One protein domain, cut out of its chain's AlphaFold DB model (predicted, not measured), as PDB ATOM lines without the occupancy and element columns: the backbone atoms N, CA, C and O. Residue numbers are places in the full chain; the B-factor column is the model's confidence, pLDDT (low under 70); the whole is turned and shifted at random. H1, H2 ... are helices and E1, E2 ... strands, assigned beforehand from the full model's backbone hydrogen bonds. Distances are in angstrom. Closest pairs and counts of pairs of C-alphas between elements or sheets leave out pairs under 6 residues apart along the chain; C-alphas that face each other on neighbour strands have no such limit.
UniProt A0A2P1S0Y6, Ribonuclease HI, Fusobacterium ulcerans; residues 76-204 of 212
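This is residues 76 to 204 of the 212 residues of the protein "Ribonuclease HI" of Fusobacterium ulcerans (UniProt A0A2P1S0Y6). What is the main picture? A twisted sheet of five strands forms a wall, with the long helix H1 packed over one of its faces and the equally long H3 packed on H1, nearly side by side, while the short H2 sits by H1 and E5. What are its make-up and outline? The printed part has 129 residues, with named elements in the order E1 E2 E3 H1 E4 H2 H3 E5, and its class is mixed, helices and strands. The sheet is mixed, in the order E3 E2 E1 E4 E5. The whole is compact and rounded, with a radius of gyration of the C-alphas of 13.5 A and spans of 35 by 33 by 30 A.

How do the antiparallel strands pair? E1, residues 79 to 84, E2, residues 91 to 96, and E3, residues 119 to 122, form a meander, each strand the antiparallel neighbour of the one before. In the hairpin E1 and E2, N 82 and O 94 are 3.0 A apart, and in the hairpin E2 and E3, N 93 and O 119 are 2.8 A apart, both within hydrogen-bond range. Where are the parallel pairs? E4, residues 149 to 152, is parallel to E1, with N 79 and O 149 within hydrogen-bond range at 2.9 A. E5, residues 195 to 198, is parallel to E4, with N 150 and O 195 within hydrogen-bond range at 2.9 A. What do the helices do? H1, residues 127 to 145, is on one face of the sheet, making two layers, and its closest C-alphas to E1 are those of Glu 131 and Ser 83, 5.1 A apart. H3, residues 173 to 191, touches H1, closest at the C-alphas of Val 182 and Tyr 136, 5.6 A; they run the same way at a shallow tilt of 34 degrees, only just short of steep. H2, residues 155 to 159, touches residues 128 to 135 of H1, closest at the C-alphas of Val 157 and Leu 132, 5.8 A, and both H2 and H3 only graze the sheet. How are these joined, and are the helix backbones complete? E3, H1, E4 is a split strand-helix-strand unit, two strands running the same way with E2 and E1 between them, and E4, H2 H3, E5 is a unit of parallel neighbours; both crossovers are right-handed. In H1, H2 and H3 every O i to N i+4 pair is within hydrogen-bond range.

Where does the sheet begin and end along the chain? E1 starts at C-alpha 79, (19.960, -44.919, -35.634), and E5 ends at C-alpha 198, (15.854, -41.423, -25.158). How long are the longer elements? From first to last C-alpha, H3 measures 27.4 A, H1 26.3 A, E1 17.2 A and E2 16.5 A.

How far does it reach? The two C-alphas farthest apart are those of Lys 99 and Asp 169, 39.1 A. Are there cuts, long links or weak places? The printed part has no cut; the links E2 to E3, 22 residues, and H2 to H3, 13 residues, are long. The mean pLDDT of the printed part is 95.5, and residue 86 is under 70.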
ATOM      1  N   VAL A  76      10.656 -42.560 -35.325       94.94
ATOM      2  CA  VAL A  76      11.081 -41.766 -36.478       94.94
ATOM      3  C   VAL A  76      12.362 -42.351 -37.046       94.94
ATOM      4  O   VAL A  76      13.099 -43.024 -36.334       94.94
ATOM      5  N   ASP A  77      12.655 -42.069 -38.312       97.06
ATOM      6  CA  ASP A  77      13.924 -42.495 -38.899       97.06
ATOM      7  C   ASP A  77      15.118 -41.972 -38.082       97.06
ATOM      8  O   ASP A  77      15.118 -40.838 -37.580       97.06
ATOM      9  N   GLY A  78      16.111 -42.844 -37.921       97.88
ATOM     10  CA  GLY A  78      17.305 -42.617 -37.123       97.88
ATOM     11  C   GLY A  78      18.073 -43.910 -36.865       97.88
ATOM     12  O   GLY A  78      17.712 -44.986 -37.353       97.88
ATOM     13  N   ILE A  79      19.141 -43.791 -36.082       98.81
ATOM     14  CA  ILE A  79      19.960 -44.919 -35.634       98.81
ATOM     15  C   ILE A  79      19.593 -45.264 -34.193       98.81
ATOM     16  O   ILE A  79      19.577 -44.399 -33.323       98.81
ATOM     17  N   TYR A  80      19.351 -46.538 -33.926       98.75
ATOM     18  CA  TYR A  80      18.980 -47.060 -32.618       98.75
ATOM     19  C   TYR A  80      20.106 -47.925 -32.065       98.75
ATOM     20  O   TYR A  80      20.664 -48.727 -32.812       98.75
ATOM     21  N   PHE A  81      20.445 -47.786 -30.783       98.75
ATOM     22  CA  PHE A  81      21.443 -48.622 -30.113       98.75
ATOM     23  C   PHE A  81      20.888 -49.266 -28.838       98.75
ATOM     24  O   PHE A  81      19.963 -48.735 -28.221       98.75
ATOM     25  N   ASP A  82      21.458 -50.417 -28.492       97.75
ATOM     26  CA  ASP A  82      21.174 -51.189 -27.279       97.75
ATOM     27  C   ASP A  82      22.342 -52.152 -26.990       97.75
ATOM     28  O   ASP A  82      23.209 -52.403 -27.845       97.75
ATOM     29  N   SER A  83      22.353 -52.730 -25.796       95.88
ATOM     30  CA  SER A  83      23.164 -53.885 -25.450       95.88
ATOM     31  C   SER A  83      22.463 -54.828 -24.476       95.88
ATOM     32  O   SER A  83      21.718 -54.427 -23.585       95.88
ATOM     33  N   GLY A  84      22.770 -56.116 -24.602       92.19
ATOM     34  CA  GLY A  84      22.127 -57.148 -23.799       92.19
ATOM     35  C   GLY A  84      22.986 -58.392 -23.641       92.19
ATOM     36  O   GLY A  84      23.909 -58.637 -24.413       92.19
ATOM     37  N   THR A  85      22.667 -59.209 -22.638       84.00
ATOM     38  CA  THR A  85      23.418 -60.436 -22.301       84.00
ATOM     39  C   THR A  85      22.648 -61.736 -22.541       84.00
ATOM     40  O   THR A  85      23.165 -62.828 -22.303       84.00
ATOM     41  N   GLY A  86      21.393 -61.669 -22.987       65.31
ATOM     42  CA  GLY A  86      20.440 -62.772 -22.820       65.31
ATOM     43  C   GLY A  86      20.529 -63.955 -23.778       65.31
ATOM     44  O   GLY A  86      19.648 -64.809 -23.746       65.31
ATOM     45  N   ARG A  87      21.608 -64.084 -24.558       79.44
ATOM     46  CA  ARG A  87      21.997 -65.388 -25.130       79.44
ATOM     47  C   ARG A  87      22.848 -66.229 -24.179       79.44
ATOM     48  O   ARG A  87      23.189 -67.357 -24.513       79.44
ATOM     49  N   GLY A  88      23.225 -65.687 -23.018       81.19
ATOM     50  CA  GLY A  88      24.057 -66.379 -22.032       81.19
ATOM     51  C   GLY A  88      25.530 -66.510 -22.431       81.19
ATOM     52  O   GLY A  88      26.299 -67.119 -21.696       81.19
ATOM     53  N   ILE A  89      25.933 -65.929 -23.566       85.00
ATOM     54  CA  ILE A  89      27.322 -65.948 -24.048       85.00
ATOM     55  C   ILE A  89      28.131 -64.729 -23.587       85.00
ATOM     56  O   ILE A  89      29.340 -64.697 -23.767       85.00
ATOM     57  N   GLY A  90      27.478 -63.734 -22.981       90.94
ATOM     58  CA  GLY A  90      28.077 -62.458 -22.587       90.94
ATOM     59  C   GLY A  90      27.371 -61.274 -23.245       90.94
ATOM     60  O   GLY A  90      26.287 -61.434 -23.803       90.94
ATOM     61  N   VAL A  91      27.970 -60.088 -23.155       94.88
ATOM     62  CA  VAL A  91      27.395 -58.848 -23.689       94.88
ATOM     63  C   VAL A  91      27.444 -58.852 -25.213       94.88
ATOM     64  O   VAL A  91      28.458 -59.189 -25.832       94.88
ATOM     65  N   GLU A  92      26.342 -58.439 -25.819       95.75
ATOM     66  CA  GLU A  92      26.226 -58.133 -27.235       95.75
ATOM     67  C   GLU A  92      25.790 -56.682 -27.410       95.75
ATOM     68  O   GLU A  92      24.883 -56.215 -26.727       95.75
ATOM     69  N   VAL A  93      26.435 -55.980 -28.337       97.69
ATOM     70  CA  VAL A  93      26.098 -54.611 -28.732       97.69
ATOM     71  C   VAL A  93      25.352 -54.650 -30.049       97.69
ATOM     72  O   VAL A  93      25.785 -55.321 -30.994       97.69
ATOM     73  N   ARG A  94      24.253 -53.902 -30.124       97.75
ATOM     74  CA  ARG A  94      23.397 -53.830 -31.301       97.75
ATOM     75  C   ARG A  94      23.176 -52.381 -31.712       97.75
ATOM     76  O   ARG A  94      22.878 -51.524 -30.888       97.75
ATOM     77  N   VAL A  95      23.328 -52.116 -33.008       98.62
ATOM     78  CA  VAL A  95      23.020 -50.822 -33.627       98.62
ATOM     79  C   VAL A  95      22.211 -51.077 -34.890       98.62
ATOM     80  O   VAL A  95      22.640 -51.847 -35.751       98.62
ATOM     81  N   THR A  96      21.037 -50.462 -34.994       98.50
ATOM     82  CA  THR A  96      20.052 -50.746 -36.045       98.50
ATOM     83  C   THR A  96      19.429 -49.485 -36.628       98.50
ATOM     84  O   THR A  96      19.524 -48.405 -36.045       98.50
ATOM     85  N   ASP A  97      18.796 -49.622 -37.791       98.06
ATOM     86  CA  ASP A  97      17.830 -48.643 -38.286       98.06
ATOM     87  C   ASP A  97      16.454 -48.818 -37.611       98.06
ATOM     88  O   ASP A  97      16.236 -49.724 -36.805       98.06
ATOM     89  N   LEU A  98      15.490 -47.970 -37.978       96.56
ATOM     90  CA  LEU A  98      14.108 -48.044 -37.491       96.56
ATOM     91  C   LEU A  98      13.441 -49.419 -37.718       96.56
ATOM     92  O   LEU A  98      12.553 -49.816 -36.964       96.56
ATOM     93  N   LYS A  99      13.855 -50.158 -38.755       95.25
ATOM     94  CA  LYS A  99      13.304 -51.476 -39.106       95.25
ATOM     95  C   LYS A  99      13.976 -52.611 -38.327       95.25
ATOM     96  O   LYS A  99      13.593 -53.767 -38.501       95.25
ATOM     97  N   GLY A 100      14.954 -52.303 -37.475       95.69
ATOM     98  CA  GLY A 100      15.741 -53.284 -36.734       95.69
ATOM     99  C   GLY A 100      16.837 -53.950 -37.573       95.69
ATOM    100  O   GLY A 100      17.430 -54.933 -37.117       95.69
ATOM    101  N   THR A 101      17.120 -53.436 -38.778       96.75
ATOM    102  CA  THR A 101      18.212 -53.915 -39.636       96.75
ATOM    103  C   THR A 101      19.537 -53.494 -39.024       96.75
ATOM    104  O   THR A 101      19.718 -52.316 -38.716       96.75
ATOM    105  N   SER A 102      20.476 -54.428 -38.854       97.56
ATOM    106  CA  SER A 102      21.795 -54.090 -38.312       97.56
ATOM    107  C   SER A 102      22.535 -53.107 -39.218       97.56
ATOM    108  O   SER A 102      22.559 -53.250 -40.441       97.56
ATOM    109  N   LEU A 103      23.163 -52.117 -38.592       98.25
ATOM    110  CA  LEU A 103      24.030 -51.143 -39.245       98.25
ATOM    111  C   LEU A 103      25.512 -51.382 -38.931       98.25
ATOM    112  O   LEU A 103      26.363 -50.656 -39.442       98.25
ATOM    113  N   LEU A 104      25.830 -52.383 -38.104       97.94
ATOM    114  CA  LEU A 104      27.175 -52.584 -37.566       97.94
ATOM    115  C   LEU A 104      28.216 -52.961 -38.619       97.94
ATOM    116  O   LEU A 104      29.379 -52.639 -38.421       97.94
ATOM    117  N   GLU A 105      27.831 -53.522 -39.765       95.81
ATOM    118  CA  GLU A 105      28.754 -53.757 -40.894       95.81
ATOM    119  C   GLU A 105      29.402 -52.463 -41.421       95.81
ATOM    120  O   GLU A 105      30.443 -52.495 -42.067       95.81
ATOM    121  N   LYS A 106      28.802 -51.299 -41.133       94.06
ATOM    122  CA  LYS A 106      29.336 -49.982 -41.507       94.06
ATOM    123  C   LYS A 106      30.309 -49.412 -40.471       94.06
ATOM    124  O   LYS A 106      30.727 -48.267 -40.615       94.06
ATOM    125  N   ASN A 107      30.632 -50.132 -39.396       93.94
ATOM    126  CA  ASN A 107      31.523 -49.597 -38.368       93.94
ATOM    127  C   ASN A 107      32.937 -49.360 -38.928       93.94
ATOM    128  O   ASN A 107      33.528 -50.244 -39.543       93.94
ATOM    129  N   SER A 108      33.500 -48.174 -38.688       94.62
ATOM    130  CA  SER A 108      34.834 -47.809 -39.190       94.62
ATOM    131  C   SER A 108      35.983 -48.403 -38.365       94.62
ATOM    132  O   SER A 108      37.147 -48.299 -38.747       94.62
ATOM    133  N   PHE A 109      35.671 -49.043 -37.234       93.94
ATOM    134  CA  PHE A 109      36.655 -49.572 -36.288       93.94
ATOM    135  C   PHE A 109      37.087 -51.013 -36.585       93.94
ATOM    136  O   PHE A 109      37.934 -51.542 -35.867       93.94
ATOM    137  N   GLY A 110      36.517 -51.653 -37.611       90.12
ATOM    138  CA  GLY A 110      36.843 -53.031 -37.981       90.12
ATOM    139  C   GLY A 110      36.420 -54.068 -36.937       90.12
ATOM    140  O   GLY A 110      37.011 -55.143 -36.870       90.12
ATOM    141  N   LEU A 111      35.427 -53.751 -36.098       94.56
ATOM    142  CA  LEU A 111      34.884 -54.698 -35.129       94.56
ATOM    143  C   LEU A 111      34.072 -55.771 -35.853       94.56
ATOM    144  O   LEU A 111      33.191 -55.455 -36.656       94.56
ATOM    145  N   SER A 112      34.356 -57.034 -35.535       95.81
ATOM    146  CA  SER A 112      33.680 -58.182 -36.133       95.81
ATOM    147  C   SER A 112      32.221 -58.260 -35.702       95.81
ATOM    148  O   SER A 112      31.902 -58.281 -34.509       95.81
ATOM    149  N   VAL A 113      31.344 -58.376 -36.693       96.69
ATOM    150  CA  VAL A 113      29.915 -58.605 -36.507       96.69
ATOM    151  C   VAL A 113      29.651 -60.112 -36.536       96.69
ATOM    152  O   VAL A 113      30.185 -60.841 -37.371       96.69
ATOM    153  N   ASN A 114      28.872 -60.609 -35.581       93.69
ATOM    154  CA  ASN A 114      28.503 -62.017 -35.504       93.69
ATOM    155  C   ASN A 114      27.352 -62.356 -36.469       93.69
ATOM    156  O   ASN A 114      26.741 -61.481 -37.080       93.69
ATOM    157  N   SER A 115      27.000 -63.640 -36.565       93.12
ATOM    158  CA  SER A 115      25.926 -64.131 -37.446       93.12
ATOM    159  C   SER A 115      24.532 -63.560 -37.151       93.12
ATOM    160  O   SER A 115      23.611 -63.763 -37.937       93.12
ATOM    161  N   TYR A 116      24.363 -62.850 -36.034       91.88
ATOM    162  CA  TYR A 116      23.121 -62.188 -35.651       91.88
ATOM    163  C   TYR A 116      23.128 -60.681 -35.930       91.88
ATOM    164  O   TYR A 116      22.170 -59.999 -35.571       91.88
ATOM    165  N   GLY A 117      24.192 -60.152 -36.542       94.69
ATOM    166  CA  GLY A 117      24.319 -58.726 -36.820       94.69
ATOM    167  C   GLY A 117      24.750 -57.894 -35.609       94.69
ATOM    168  O   GLY A 117      24.529 -56.685 -35.629       94.69
ATOM    169  N   ASN A 118      25.342 -58.503 -34.574       96.06
ATOM    170  CA  ASN A 118      25.769 -57.839 -33.336       96.06
ATOM    171  C   ASN A 118      27.290 -57.902 -33.147       96.06
ATOM    172  O   ASN A 118      27.952 -58.778 -33.697       96.06
ATOM    173  N   ILE A 119      27.843 -57.050 -32.283       97.19
ATOM    174  CA  ILE A 119      29.226 -57.188 -31.800       97.19
ATOM    175  C   ILE A 119      29.210 -57.892 -30.446       97.19
ATOM    176  O   ILE A 119      28.583 -57.414 -29.501       97.19
ATOM    177  N   HIS A 120      29.911 -59.018 -30.340       95.75
ATOM    178  CA  HIS A 120      30.028 -59.767 -29.094       95.75
ATOM    179  C   HIS A 120      31.253 -59.312 -28.294       95.75
ATOM    180  O   HIS A 120      32.370 -59.338 -28.804       95.75
ATOM    181  N   LEU A 121      31.042 -58.915 -27.039       94.56
ATOM    182  CA  LEU A 121      32.091 -58.406 -26.153       94.56
ATOM    183  C   LEU A 121      32.579 -59.426 -25.117       94.56
ATOM    184  O   LEU A 121      33.454 -59.088 -24.336       94.56
ATOM    185  N   GLY A 122      32.027 -60.640 -25.084       91.81
ATOM    186  CA  GLY A 122      32.344 -61.616 -24.040       91.81
ATOM    187  C   GLY A 122      31.697 -61.294 -22.689       91.81
ATOM    188  O   GLY A 122      30.740 -60.521 -22.591       91.81
ATOM    189  N   THR A 123      32.183 -61.950 -21.635       91.81
ATOM    190  CA  THR A 123      31.631 -61.884 -20.269       91.81
ATOM    191  C   THR A 123      32.385 -60.930 -19.340       91.81
ATOM    192  O   THR A 123      31.945 -60.709 -18.214       91.81
ATOM    193  N   ASP A 124      33.504 -60.355 -19.786       91.31
ATOM    194  CA  ASP A 124      34.310 -59.399 -19.020       91.31
ATOM    195  C   ASP A 124      33.718 -57.980 -19.048       91.31
ATOM    196  O   ASP A 124      33.961 -57.178 -18.141       91.31
ATOM    197  N   LYS A 125      32.930 -57.655 -20.080       93.44
ATOM    198  CA  LYS A 125      32.256 -56.361 -20.203       93.44
ATOM    199  C   LYS A 125      30.879 -56.377 -19.546       93.44
ATOM    200  O   LYS A 125      30.177 -57.381 -19.505       93.44
ATOM    201  N   THR A 126      30.486 -55.216 -19.025       93.94
ATOM    202  CA  THR A 126      29.160 -55.002 -18.429       93.94
ATOM    203  C   THR A 126      28.160 -54.540 -19.485       93.94
ATOM    204  O   THR A 126      28.556 -53.994 -20.514       93.94
ATOM    205  N   ASN A 127      26.860 -54.669 -19.202       94.69
ATOM    206  CA  ASN A 127      25.823 -54.130 -20.088       94.69
ATOM    207  C   ASN A 127      26.018 -52.628 -20.334       94.69
ATOM    208  O   ASN A 127      26.069 -52.183 -21.464       94.69
ATOM    209  N   ASN A 128      26.263 -51.842 -19.281       95.94
ATOM    210  CA  ASN A 128      26.469 -50.397 -19.428       95.94
ATOM    211  C   ASN A 128      27.686 -50.042 -20.299       95.94
ATOM    212  O   ASN A 128      27.681 -49.009 -20.967       95.94
ATOM    213  N   TYR A 129      28.734 -50.874 -20.294       97.50
ATOM    214  CA  TYR A 129      29.843 -50.724 -21.236       97.50
ATOM    215  C   TYR A 129      29.377 -50.987 -22.674       97.50
ATOM    216  O   TYR A 129      29.707 -50.212 -23.572       97.50
ATOM    217  N   GLY A 130      28.583 -52.041 -22.880       97.69
ATOM    218  CA  GLY A 130      27.940 -52.351 -24.155       97.69
ATOM    219  C   GLY A 130      27.079 -51.198 -24.675       97.69
ATOM    220  O   GLY A 130      27.286 -50.763 -25.801       97.69
ATOM    221  N   GLU A 131      26.201 -50.637 -23.841       98.31
ATOM    222  CA  GLU A 131      25.373 -49.461 -24.155       98.31
ATOM    223  C   GLU A 131      26.220 -48.278 -24.629       98.31
ATOM    224  O   GLU A 131      25.930 -47.606 -25.620       98.31
ATOM    225  N   LEU A 132      27.308 -48.014 -23.903       98.75
ATOM    226  CA  LEU A 132      28.210 -46.914 -24.198       98.75
ATOM    227  C   LEU A 132      28.947 -47.131 -25.528       98.75
ATOM    228  O   LEU A 132      29.106 -46.183 -26.302       98.75
ATOM    229  N   LEU A 133      29.366 -48.368 -25.807       98.69
ATOM    230  CA  LEU A 133      29.958 -48.739 -27.090       98.69
ATOM    231  C   LEU A 133      28.925 -48.663 -28.222       98.69
ATOM    232  O   LEU A 133      29.252 -48.175 -29.302       98.69
ATOM    233  N   GLY A 134      27.680 -49.065 -27.973       98.69
ATOM    234  CA  GLY A 134      26.564 -48.932 -28.908       98.69
ATOM    235  C   GLY A 134      26.362 -47.484 -29.340       98.69
ATOM    236  O   GLY A 134      26.342 -47.196 -30.535       98.69
ATOM    237  N   LEU A 135      26.341 -46.546 -28.389       98.88
ATOM    238  CA  LEU A 135      26.272 -45.117 -28.698       98.88
ATOM    239  C   LEU A 135      27.505 -44.618 -29.476       98.88
ATOM    240  O   LEU A 135      27.379 -43.809 -30.399       98.88
ATOM    241  N   TYR A 136      28.704 -45.088 -29.121       98.81
ATOM    242  CA  TYR A 136      29.936 -44.732 -29.832       98.81
ATOM    243  C   TYR A 136      29.879 -45.141 -31.314       98.81
ATOM    244  O   TYR A 136      30.169 -44.324 -32.193       98.81
ATOM    245  N   LEU A 137      29.446 -46.377 -31.579       98.81
ATOM    246  CA  LEU A 137      29.275 -46.943 -32.917       98.81
ATOM    247  C   LEU A 137      28.128 -46.276 -33.680       98.81
ATOM    248  O   LEU A 137      28.281 -45.957 -34.856       98.81
ATOM    249  N   ALA A 138      27.014 -45.977 -33.013       98.81
ATOM    250  CA  ALA A 138      25.909 -45.238 -33.612       98.81
ATOM    251  C   ALA A 138      26.367 -43.867 -34.125       98.81
ATOM    252  O   ALA A 138      26.070 -43.501 -35.259       98.81
ATOM    253  N   MET A 139      27.159 -43.128 -33.339       98.75
ATOM    254  CA  MET A 139      27.724 -41.851 -33.780       98.75
ATOM    255  C   MET A 139      28.738 -42.009 -34.915       98.75
ATOM    256  O   MET A 139      28.908 -41.075 -35.696       98.75
ATOM    257  N   ASP A 140      29.490 -43.108 -34.969       98.44
ATOM    258  CA  ASP A 140      30.410 -43.415 -36.073       98.44
ATOM    259  C   ASP A 140      29.653 -43.634 -37.388       98.44
ATOM    260  O   ASP A 140      29.900 -42.946 -38.380       98.44
ATOM    261  N   ILE A 141      28.639 -44.492 -37.359       98.38
ATOM    262  CA  ILE A 141      27.771 -44.770 -38.503       98.38
ATOM    263  C   ILE A 141      26.992 -43.511 -38.915       98.38
ATOM    264  O   ILE A 141      26.866 -43.219 -40.106       98.38
ATOM    265  N   ALA A 142      26.521 -42.711 -37.954       98.19
ATOM    266  CA  ALA A 142      25.845 -41.442 -38.223       98.19
ATOM    267  C   ALA A 142      26.750 -40.463 -38.985       98.19
ATOM    268  O   ALA A 142      26.315 -39.845 -39.956       98.19
ATOM    269  N   SER A 143      28.036 -40.367 -38.615       96.44
ATOM    270  CA  SER A 143      28.987 -39.519 -39.350       96.44
ATOM    271  C   SER A 143      29.226 -39.970 -40.791       96.44
ATOM    272  O   SER A 143      29.481 -39.124 -41.642       96.44
ATOM    273  N   GLN A 144      29.109 -41.266 -41.079       95.00
ATOM    274  CA  GLN A 144      29.279 -41.809 -42.430       95.00
ATOM    275  C   GLN A 144      28.014 -41.678 -43.289       95.00
ATOM    276  O   GLN A 144      28.093 -41.507 -44.501       95.00
ATOM    277  N   THR A 145      26.839 -41.775 -42.666       94.62
ATOM    278  CA  THR A 145      25.536 -41.785 -43.356       94.62
ATOM    279  C   THR A 145      24.878 -40.410 -43.437       94.62
ATOM    280  O   THR A 145      23.929 -40.230 -44.195       94.62
ATOM    281  N   GLY A 146      25.366 -39.439 -42.663       95.94
ATOM    282  CA  GLY A 146      24.753 -38.120 -42.534       95.94
ATOM    283  C   GLY A 146      23.544 -38.083 -41.595       95.94
ATOM    284  O   GLY A 146      22.962 -37.010 -41.433       95.94
ATOM    285  N   GLU A 147      23.186 -39.203 -40.955       97.88
ATOM    286  CA  GLU A 147      22.079 -39.276 -39.997       97.88
ATOM    287  C   GLU A 147      22.316 -38.336 -38.805       97.88
ATOM    288  O   GLU A 147      23.436 -38.166 -38.315       97.88
ATOM    289  N   LYS A 148      21.244 -37.696 -38.336       98.31
ATOM    290  CA  LYS A 148      21.271 -36.695 -37.267       98.31
ATOM    291  C   LYS A 148      20.519 -37.129 -36.021       98.31
ATOM    292  O   LYS A 148      20.623 -36.427 -35.020       98.31
ATOM    293  N   LYS A 149      19.808 -38.253 -36.035       98.69
ATOM    294  CA  LYS A 149      19.078 -38.762 -34.873       98.69
ATOM    295  C   LYS A 149      19.622 -40.108 -34.421       98.69
ATOM    296  O   LYS A 149      19.694 -41.057 -35.198       98.69
ATOM    297  N   ILE A 150      19.986 -40.172 -33.145       98.81
ATOM    298  CA  ILE A 150      20.401 -41.395 -32.466       98.81
ATOM    299  C   ILE A 150      19.503 -41.611 -31.251       98.81
ATOM    300  O   ILE A 150      19.267 -40.680 -30.481       98.81
ATOM    301  N   PHE A 151      19.055 -42.843 -31.056       98.69
ATOM    302  CA  PHE A 151      18.153 -43.234 -29.985       98.69
ATOM    303  C   PHE A 151      18.701 -44.429 -29.207       98.69
ATOM    304  O   PHE A 151      19.287 -45.336 -29.790       98.69
ATOM    305  N   GLY A 152      18.472 -44.449 -27.898       98.00
ATOM    306  CA  GLY A 152      18.696 -45.618 -27.044       98.00
ATOM    307  C   GLY A 152      17.882 -45.508 -25.757       98.00
ATOM    308  O   GLY A 152      17.258 -44.476 -25.501       98.00
ATOM    309  N   ASP A 153      17.884 -46.545 -24.934       96.44
ATOM    310  CA  ASP A 153      17.079 -46.625 -23.703       96.44
ATOM    311  C   ASP A 153      17.915 -46.532 -22.411       96.44
ATOM    312  O   ASP A 153      17.376 -46.408 -21.304       96.44
ATOM    313  N   SER A 154      19.242 -46.477 -22.525       96.69
ATOM    314  CA  SER A 154      20.125 -46.296 -21.377       96.69
ATOM    315  C   SER A 154      20.196 -44.838 -20.915       96.69
ATOM    316  O   SER A 154      21.017 -44.037 -21.373       96.69
ATOM    317  N   ASN A 155      19.377 -44.488 -19.918       95.62
ATOM    318  CA  ASN A 155      19.424 -43.177 -19.249       95.62
ATOM    319  C   ASN A 155      20.826 -42.831 -18.721       95.62
ATOM    320  O   ASN A 155      21.260 -41.683 -18.823       95.62
ATOM    321  N   LEU A 156      21.540 -43.818 -18.162       96.12
ATOM    322  CA  LEU A 156      22.900 -43.639 -17.652       96.12
ATOM    323  C   LEU A 156      23.846 -43.174 -18.765       96.12
ATOM    324  O   LEU A 156      24.572 -42.190 -18.601       96.12
ATOM    325  N   VAL A 157      23.803 -43.847 -19.914       98.19
ATOM    326  CA  VAL A 157      24.667 -43.528 -21.050       98.19
ATOM    327  C   VAL A 157      24.265 -42.212 -21.705       98.19
ATOM    328  O   VAL A 157      25.121 -41.347 -21.913       98.19
ATOM    329  N   ILE A 158      22.974 -42.003 -21.964       97.44
ATOM    330  CA  ILE A 158      22.467 -40.833 -22.692       97.44
ATOM    331  C   ILE A 158      22.556 -39.552 -21.863       97.44
ATOM    332  O   ILE A 158      22.941 -38.509 -22.389       97.44
ATOM    333  N   PHE A 159      22.208 -39.576 -20.579       96.50
ATOM    334  CA  PHE A 159      22.120 -38.340 -19.795       96.50
ATOM    335  C   PHE A 159      23.358 -38.047 -18.952       96.50
ATOM    336  O   PHE A 159      23.553 -36.885 -18.594       96.50
ATOM    337  N   PHE A 160      24.219 -39.040 -18.699       97.56
ATOM    338  CA  PHE A 160      25.386 -38.874 -17.831       97.56
ATOM    339  C   PHE A 160      26.705 -39.195 -18.535       97.56
ATOM    340  O   PHE A 160      27.483 -38.283 -18.820       97.56
ATOM    341  N   TRP A 161      26.965 -40.465 -18.848       98.31
ATOM    342  CA  TRP A 161      28.295 -40.901 -19.286       98.31
ATOM    343  C   TRP A 161      28.726 -40.258 -20.596       98.31
ATOM    344  O   TRP A 161      29.825 -39.723 -20.677       98.31
ATOM    345  N   SER A 162      27.848 -40.194 -21.597       98.38
ATOM    346  CA  SER A 162      28.185 -39.538 -22.867       98.38
ATOM    347  C   SER A 162      28.378 -38.020 -22.762       98.38
ATOM    348  O   SER A 162      28.868 -37.406 -23.703       98.38
ATOM    349  N   LYS A 163      28.025 -37.403 -21.629       97.75
ATOM    350  CA  LYS A 163      28.308 -35.993 -21.316       97.75
ATOM    351  C   LYS A 163      29.546 -35.820 -20.427       97.75
ATOM    352  O   LYS A 163      29.831 -34.706 -19.994       97.75
ATOM    353  N   GLY A 164      30.270 -36.900 -20.135       96.88
ATOM    354  CA  GLY A 164      31.435 -36.902 -19.252       96.88
ATOM    355  C   GLY A 164      31.092 -36.865 -17.761       96.88
ATOM    356  O   GLY A 164      31.964 -36.569 -16.949       96.88
ATOM    357  N   LEU A 165      29.844 -37.161 -17.377       96.56
ATOM    358  CA  LEU A 165      29.401 -37.176 -15.980       96.56
ATOM    359  C   LEU A 165      29.465 -38.605 -15.424       96.56
ATOM    360  O   LEU A 165      28.598 -39.428 -15.709       96.56
ATOM    361  N   PHE A 166      30.490 -38.913 -14.629       95.25
ATOM    362  CA  PHE A 166      30.686 -40.238 -14.032       95.25
ATOM    363  C   PHE A 166      31.522 -40.168 -12.748       95.25
ATOM    364  O   PHE A 166      32.234 -39.194 -12.501       95.25
ATOM    365  N   ARG A 167      31.443 -41.217 -11.921       92.12
ATOM    366  CA  ARG A 167      32.257 -41.367 -10.704       92.12
ATOM    367  C   ARG A 167      33.461 -42.254 -11.012       92.12
ATOM    368  O   ARG A 167      33.294 -43.462 -11.170       92.12
ATOM    369  N   LYS A 168      34.650 -41.653 -11.104       86.56
ATOM    370  CA  LYS A 168      35.896 -42.339 -11.496       86.56
ATOM    371  C   LYS A 168      36.166 -43.594 -10.663       86.56
ATOM    372  O   LYS A 168      36.324 -44.659 -11.236       86.56
ATOM    373  N   ASP A 169      36.081 -43.485  -9.339       88.44
ATOM    374  CA  ASP A 169      36.437 -44.566  -8.404       88.44
ATOM    375  C   ASP A 169      35.525 -45.804  -8.487       88.44
ATOM    376  O   ASP A 169      35.801 -46.829  -7.873       88.44
ATOM    377  N   SER A 170      34.416 -45.715  -9.228       85.19
ATOM    378  CA  SER A 170      33.457 -46.810  -9.410       85.19
ATOM    379  C   SER A 170      33.578 -47.536 -10.752       85.19
ATOM    380  O   SER A 170      32.785 -48.437 -11.016       85.19
ATOM    381  N   LEU A 171      34.521 -47.140 -11.616       93.00
ATOM    382  CA  LEU A 171      34.649 -47.648 -12.983       93.00
ATOM    383  C   LEU A 171      36.071 -48.129 -13.275       93.00
ATOM    384  O   LEU A 171      37.045 -47.563 -12.786       93.00
ATOM    385  N   ASN A 172      36.183 -49.151 -14.124       94.19
ATOM    386  CA  ASN A 172      37.473 -49.600 -14.642       94.19
ATOM    387  C   ASN A 172      38.017 -48.634 -15.716       94.19
ATOM    388  O   ASN A 172      37.275 -47.845 -16.310       94.19
ATOM    389  N   GLU A 173      39.322 -48.720 -15.976       95.75
ATOM    390  CA  GLU A 173      40.026 -47.837 -16.913       95.75
ATOM    391  C   GLU A 173      39.465 -47.909 -18.340       95.75
ATOM    392  O   GLU A 173      39.283 -46.869 -18.974       95.75
ATOM    393  N   ASP A 174      39.100 -49.105 -18.814       95.56
ATOM    394  CA  ASP A 174      38.484 -49.312 -20.130       95.56
ATOM    395  C   ASP A 174      37.197 -48.496 -20.294       95.56
ATOM    396  O   ASP A 174      36.983 -47.832 -21.313       95.56
ATOM    397  N   THR A 175      36.329 -48.527 -19.279       97.06
ATOM    398  CA  THR A 175      35.058 -47.796 -19.288       97.06
ATOM    399  C   THR A 175      35.315 -46.298 -19.247       97.06
ATOM    400  O   THR A 175      34.709 -45.557 -20.015       97.06
ATOM    401  N   ILE A 176      36.246 -45.838 -18.405       97.94
ATOM    402  CA  ILE A 176      36.623 -44.420 -18.329       97.94
ATOM    403  C   ILE A 176      37.164 -43.939 -19.681       97.94
ATOM    404  O   ILE A 176      36.738 -42.896 -20.177       97.94
ATOM    405  N   SER A 177      38.050 -44.710 -20.311       98.19
ATOM    406  CA  SER A 177      38.609 -44.409 -21.633       98.19
ATOM    407  C   SER A 177      37.512 -44.289 -22.694       98.19
ATOM    408  O   SER A 177      37.474 -43.314 -23.451       98.19
ATOM    409  N   LEU A 178      36.556 -45.224 -22.707       98.50
ATOM    410  CA  LEU A 178      35.422 -45.174 -23.627       98.50
ATOM    411  C   LEU A 178      34.502 -43.974 -23.348       98.50
ATOM    412  O   LEU A 178      34.078 -43.310 -24.292       98.50
ATOM    413  N   ILE A 179      34.249 -43.632 -22.080       98.69
ATOM    414  CA  ILE A 179      33.462 -42.447 -21.703       98.69
ATOM    415  C   ILE A 179      34.091 -41.176 -22.276       98.69
ATOM    416  O   ILE A 179      33.383 -40.340 -22.840       98.69
ATOM    417  N   LEU A 180      35.412 -41.024 -22.159       98.56
ATOM    418  CA  LEU A 180      36.116 -39.851 -22.673       98.56
ATOM    419  C   LEU A 180      35.995 -39.751 -24.202       98.56
ATOM    420  O   LEU A 180      35.628 -38.688 -24.710       98.56
ATOM    421  N   LYS A 181      36.185 -40.867 -24.923       98.56
ATOM    422  CA  LYS A 181      36.000 -40.936 -26.385       98.56
ATOM    423  C   LYS A 181      34.570 -40.594 -26.806       98.56
ATOM    424  O   LYS A 181      34.363 -39.790 -27.715       98.56
ATOM    425  N   VAL A 182      33.573 -41.166 -26.131       98.81
ATOM    426  CA  VAL A 182      32.153 -40.884 -26.396       98.81
ATOM    427  C   VAL A 182      31.827 -39.423 -26.119       98.81
ATOM    428  O   VAL A 182      31.123 -38.804 -26.910       98.81
ATOM    429  N   THR A 183      32.361 -38.848 -25.040       98.81
ATOM    430  CA  THR A 183      32.121 -37.446 -24.677       98.81
ATOM    431  C   THR A 183      32.627 -36.493 -25.755       98.81
ATOM    432  O   THR A 183      31.931 -35.549 -26.132       98.81
ATOM    433  N   GLU A 184      33.830 -36.728 -26.278       98.56
ATOM    434  CA  GLU A 184      34.372 -35.933 -27.378       98.56
ATOM    435  C   GLU A 184      33.568 -36.128 -28.671       98.56
ATOM    436  O   GLU A 184      33.144 -35.149 -29.295       98.56
ATOM    437  N   LYS A 185      33.277 -37.382 -29.038       98.44
ATOM    438  CA  LYS A 185      32.517 -37.690 -30.255       98.44
ATOM    439  C   LYS A 185      31.109 -37.094 -30.214       98.44
ATOM    440  O   LYS A 185      30.668 -36.533 -31.216       98.44
ATOM    441  N   ARG A 186      30.443 -37.127 -29.055       98.62
ATOM    442  CA  ARG A 186      29.131 -36.505 -28.834       98.62
ATOM    443  C   ARG A 186      29.171 -35.004 -29.071       98.62
ATOM    444  O   ARG A 186      28.332 -34.499 -29.809       98.62
ATOM    445  N   LYS A 187      30.160 -34.299 -28.509       98.50
ATOM    446  CA  LYS A 187      30.319 -32.850 -28.734       98.50
ATOM    447  C   LYS A 187      30.420 -32.531 -30.224       98.50
ATOM    448  O   LYS A 187      29.804 -31.574 -30.684       98.50
ATOM    449  N   ASN A 188      31.179 -33.322 -30.980       97.69
ATOM    450  CA  ASN A 188      31.321 -33.125 -32.422       97.69
ATOM    451  C   ASN A 188      30.026 -33.452 -33.173       97.69
ATOM    452  O   ASN A 188      29.613 -32.679 -34.032       97.69
ATOM    453  N   PHE A 189      29.344 -34.540 -32.816       98.44
ATOM    454  CA  PHE A 189      28.061 -34.909 -33.409       98.44
ATOM    455  C   PHE A 189      27.000 -33.814 -33.208       98.44
ATOM    456  O   PHE A 189      26.408 -33.343 -34.182       98.44
ATOM    457  N   GLU A 190      26.838 -33.326 -31.975       98.19
ATOM    458  CA  GLU A 190      25.876 -32.271 -31.626       98.19
ATOM    459  C   GLU A 190      26.215 -30.926 -32.293       98.19
ATOM    460  O   GLU A 190      25.316 -30.241 -32.779       98.19
ATOM    461  N   LYS A 191      27.505 -30.574 -32.436       97.69
ATOM    462  CA  LYS A 191      27.938 -29.389 -33.208       97.69
ATOM    463  C   LYS A 191      27.488 -29.426 -34.670       97.69
ATOM    464  O   LYS A 191      27.277 -28.376 -35.264       97.69
ATOM    465  N   THR A 192      27.325 -30.616 -35.249       95.94
ATOM    466  CA  THR A 192      26.824 -30.784 -36.624       95.94
ATOM    467  C   THR A 192      25.295 -30.877 -36.709       95.94
ATOM    468  O   THR A 192      24.768 -31.309 -37.737       95.94
ATOM    469  N   GLY A 193      24.580 -30.525 -35.634       97.81
ATOM    470  CA  GLY A 193      23.121 -30.600 -35.539       97.81
ATOM    471  C   GLY A 193      22.577 -31.981 -35.163       97.81
ATOM    472  O   GLY A 193      21.364 -32.181 -35.210       97.81
ATOM    473  N   GLY A 194      23.449 -32.931 -34.810       98.44
ATOM    474  CA  GLY A 194      23.049 -34.253 -34.339       98.44
ATOM    475  C   GLY A 194      22.348 -34.204 -32.977       98.44
ATOM    476  O   GLY A 194      22.623 -33.335 -32.151       98.44
ATOM    477  N   LYS A 195      21.443 -35.150 -32.732       98.50
ATOM    478  CA  LYS A 195      20.675 -35.303 -31.493       98.50
ATOM    479  C   LYS A 195      20.735 -36.746 -31.014       98.50
ATOM    480  O   LYS A 195      20.579 -37.674 -31.803       98.50
ATOM    481  N   ILE A 196      20.964 -36.908 -29.714       98.69
ATOM    482  CA  ILE A 196      20.910 -38.196 -29.019       98.69
ATOM    483  C   ILE A 196      19.743 -38.121 -28.040       98.69
ATOM    484  O   ILE A 196      19.759 -37.284 -27.131       98.69
ATOM    485  N   GLU A 197      18.742 -38.969 -28.236       97.19
ATOM    486  CA  GLU A 197      17.462 -38.914 -27.533       97.19
ATOM    487  C   GLU A 197      17.122 -40.264 -26.893       97.19
ATOM    488  O   GLU A 197      17.569 -41.322 -27.326       97.19
ATOM    489  N   TYR A 198      16.339 -40.218 -25.818       96.81
ATOM    490  CA  TYR A 198      15.854 -41.423 -25.158       96.81
ATOM    491  C   TYR A 198      14.688 -42.031 -25.945       96.81
ATOM    492  O   TYR A 198      13.760 -41.318 -26.332       96.81
ATOM    493  N   VAL A 199      14.701 -43.350 -26.105       93.62
ATOM    494  CA  VAL A 199      13.556 -44.164 -26.520       93.62
ATOM    495  C   VAL A 199      13.276 -45.198 -25.430       93.62
ATOM    496  O   VAL A 199      14.177 -45.619 -24.717       93.62
ATOM    497  N   SER A 200      12.020 -45.600 -25.251       91.38
ATOM    498  CA  SER A 200      11.706 -46.683 -24.315       91.38
ATOM    499  C   SER A 200      12.208 -48.020 -24.867       91.38
ATOM    500  O   SER A 200      11.923 -48.331 -26.022       91.38
ATOM    501  N   GLY A 201      12.866 -48.834 -24.036       89.44
ATOM    502  CA  GLY A 201      13.317 -50.180 -24.423       89.44
ATOM    503  C   GLY A 201      12.185 -51.074 -24.934       89.44
ATOM    504  O   GLY A 201      12.370 -51.854 -25.858       89.44
ATOM    505  N   ASP A 202      10.948 -50.853 -24.468       86.88
ATOM    506  CA  ASP A 202       9.767 -51.549 -24.990       86.88
ATOM    507  C   ASP A 202       9.588 -51.396 -26.507       86.88
ATOM    508  O   ASP A 202       9.023 -52.281 -27.155       86.88
ATOM    509  N   ILE A 203       9.998 -50.264 -27.072       91.75
ATOM    510  CA  ILE A 203       9.809 -49.933 -28.488       91.75
ATOM    511  C   ILE A 203      11.131 -49.727 -29.228       91.75
ATOM    512  O   ILE A 203      11.084 -49.432 -30.416       91.75
ATOM    513  N   ASN A 204      12.278 -49.865 -28.560       95.31
ATOM    514  CA  ASN A 204      13.592 -49.663 -29.155       95.31
ATOM    515  C   ASN A 204      13.850 -50.752 -30.223       95.31
ATOM    516  O   ASN A 204      13.920 -51.928 -29.874       95.31
TER     517      ASN A 204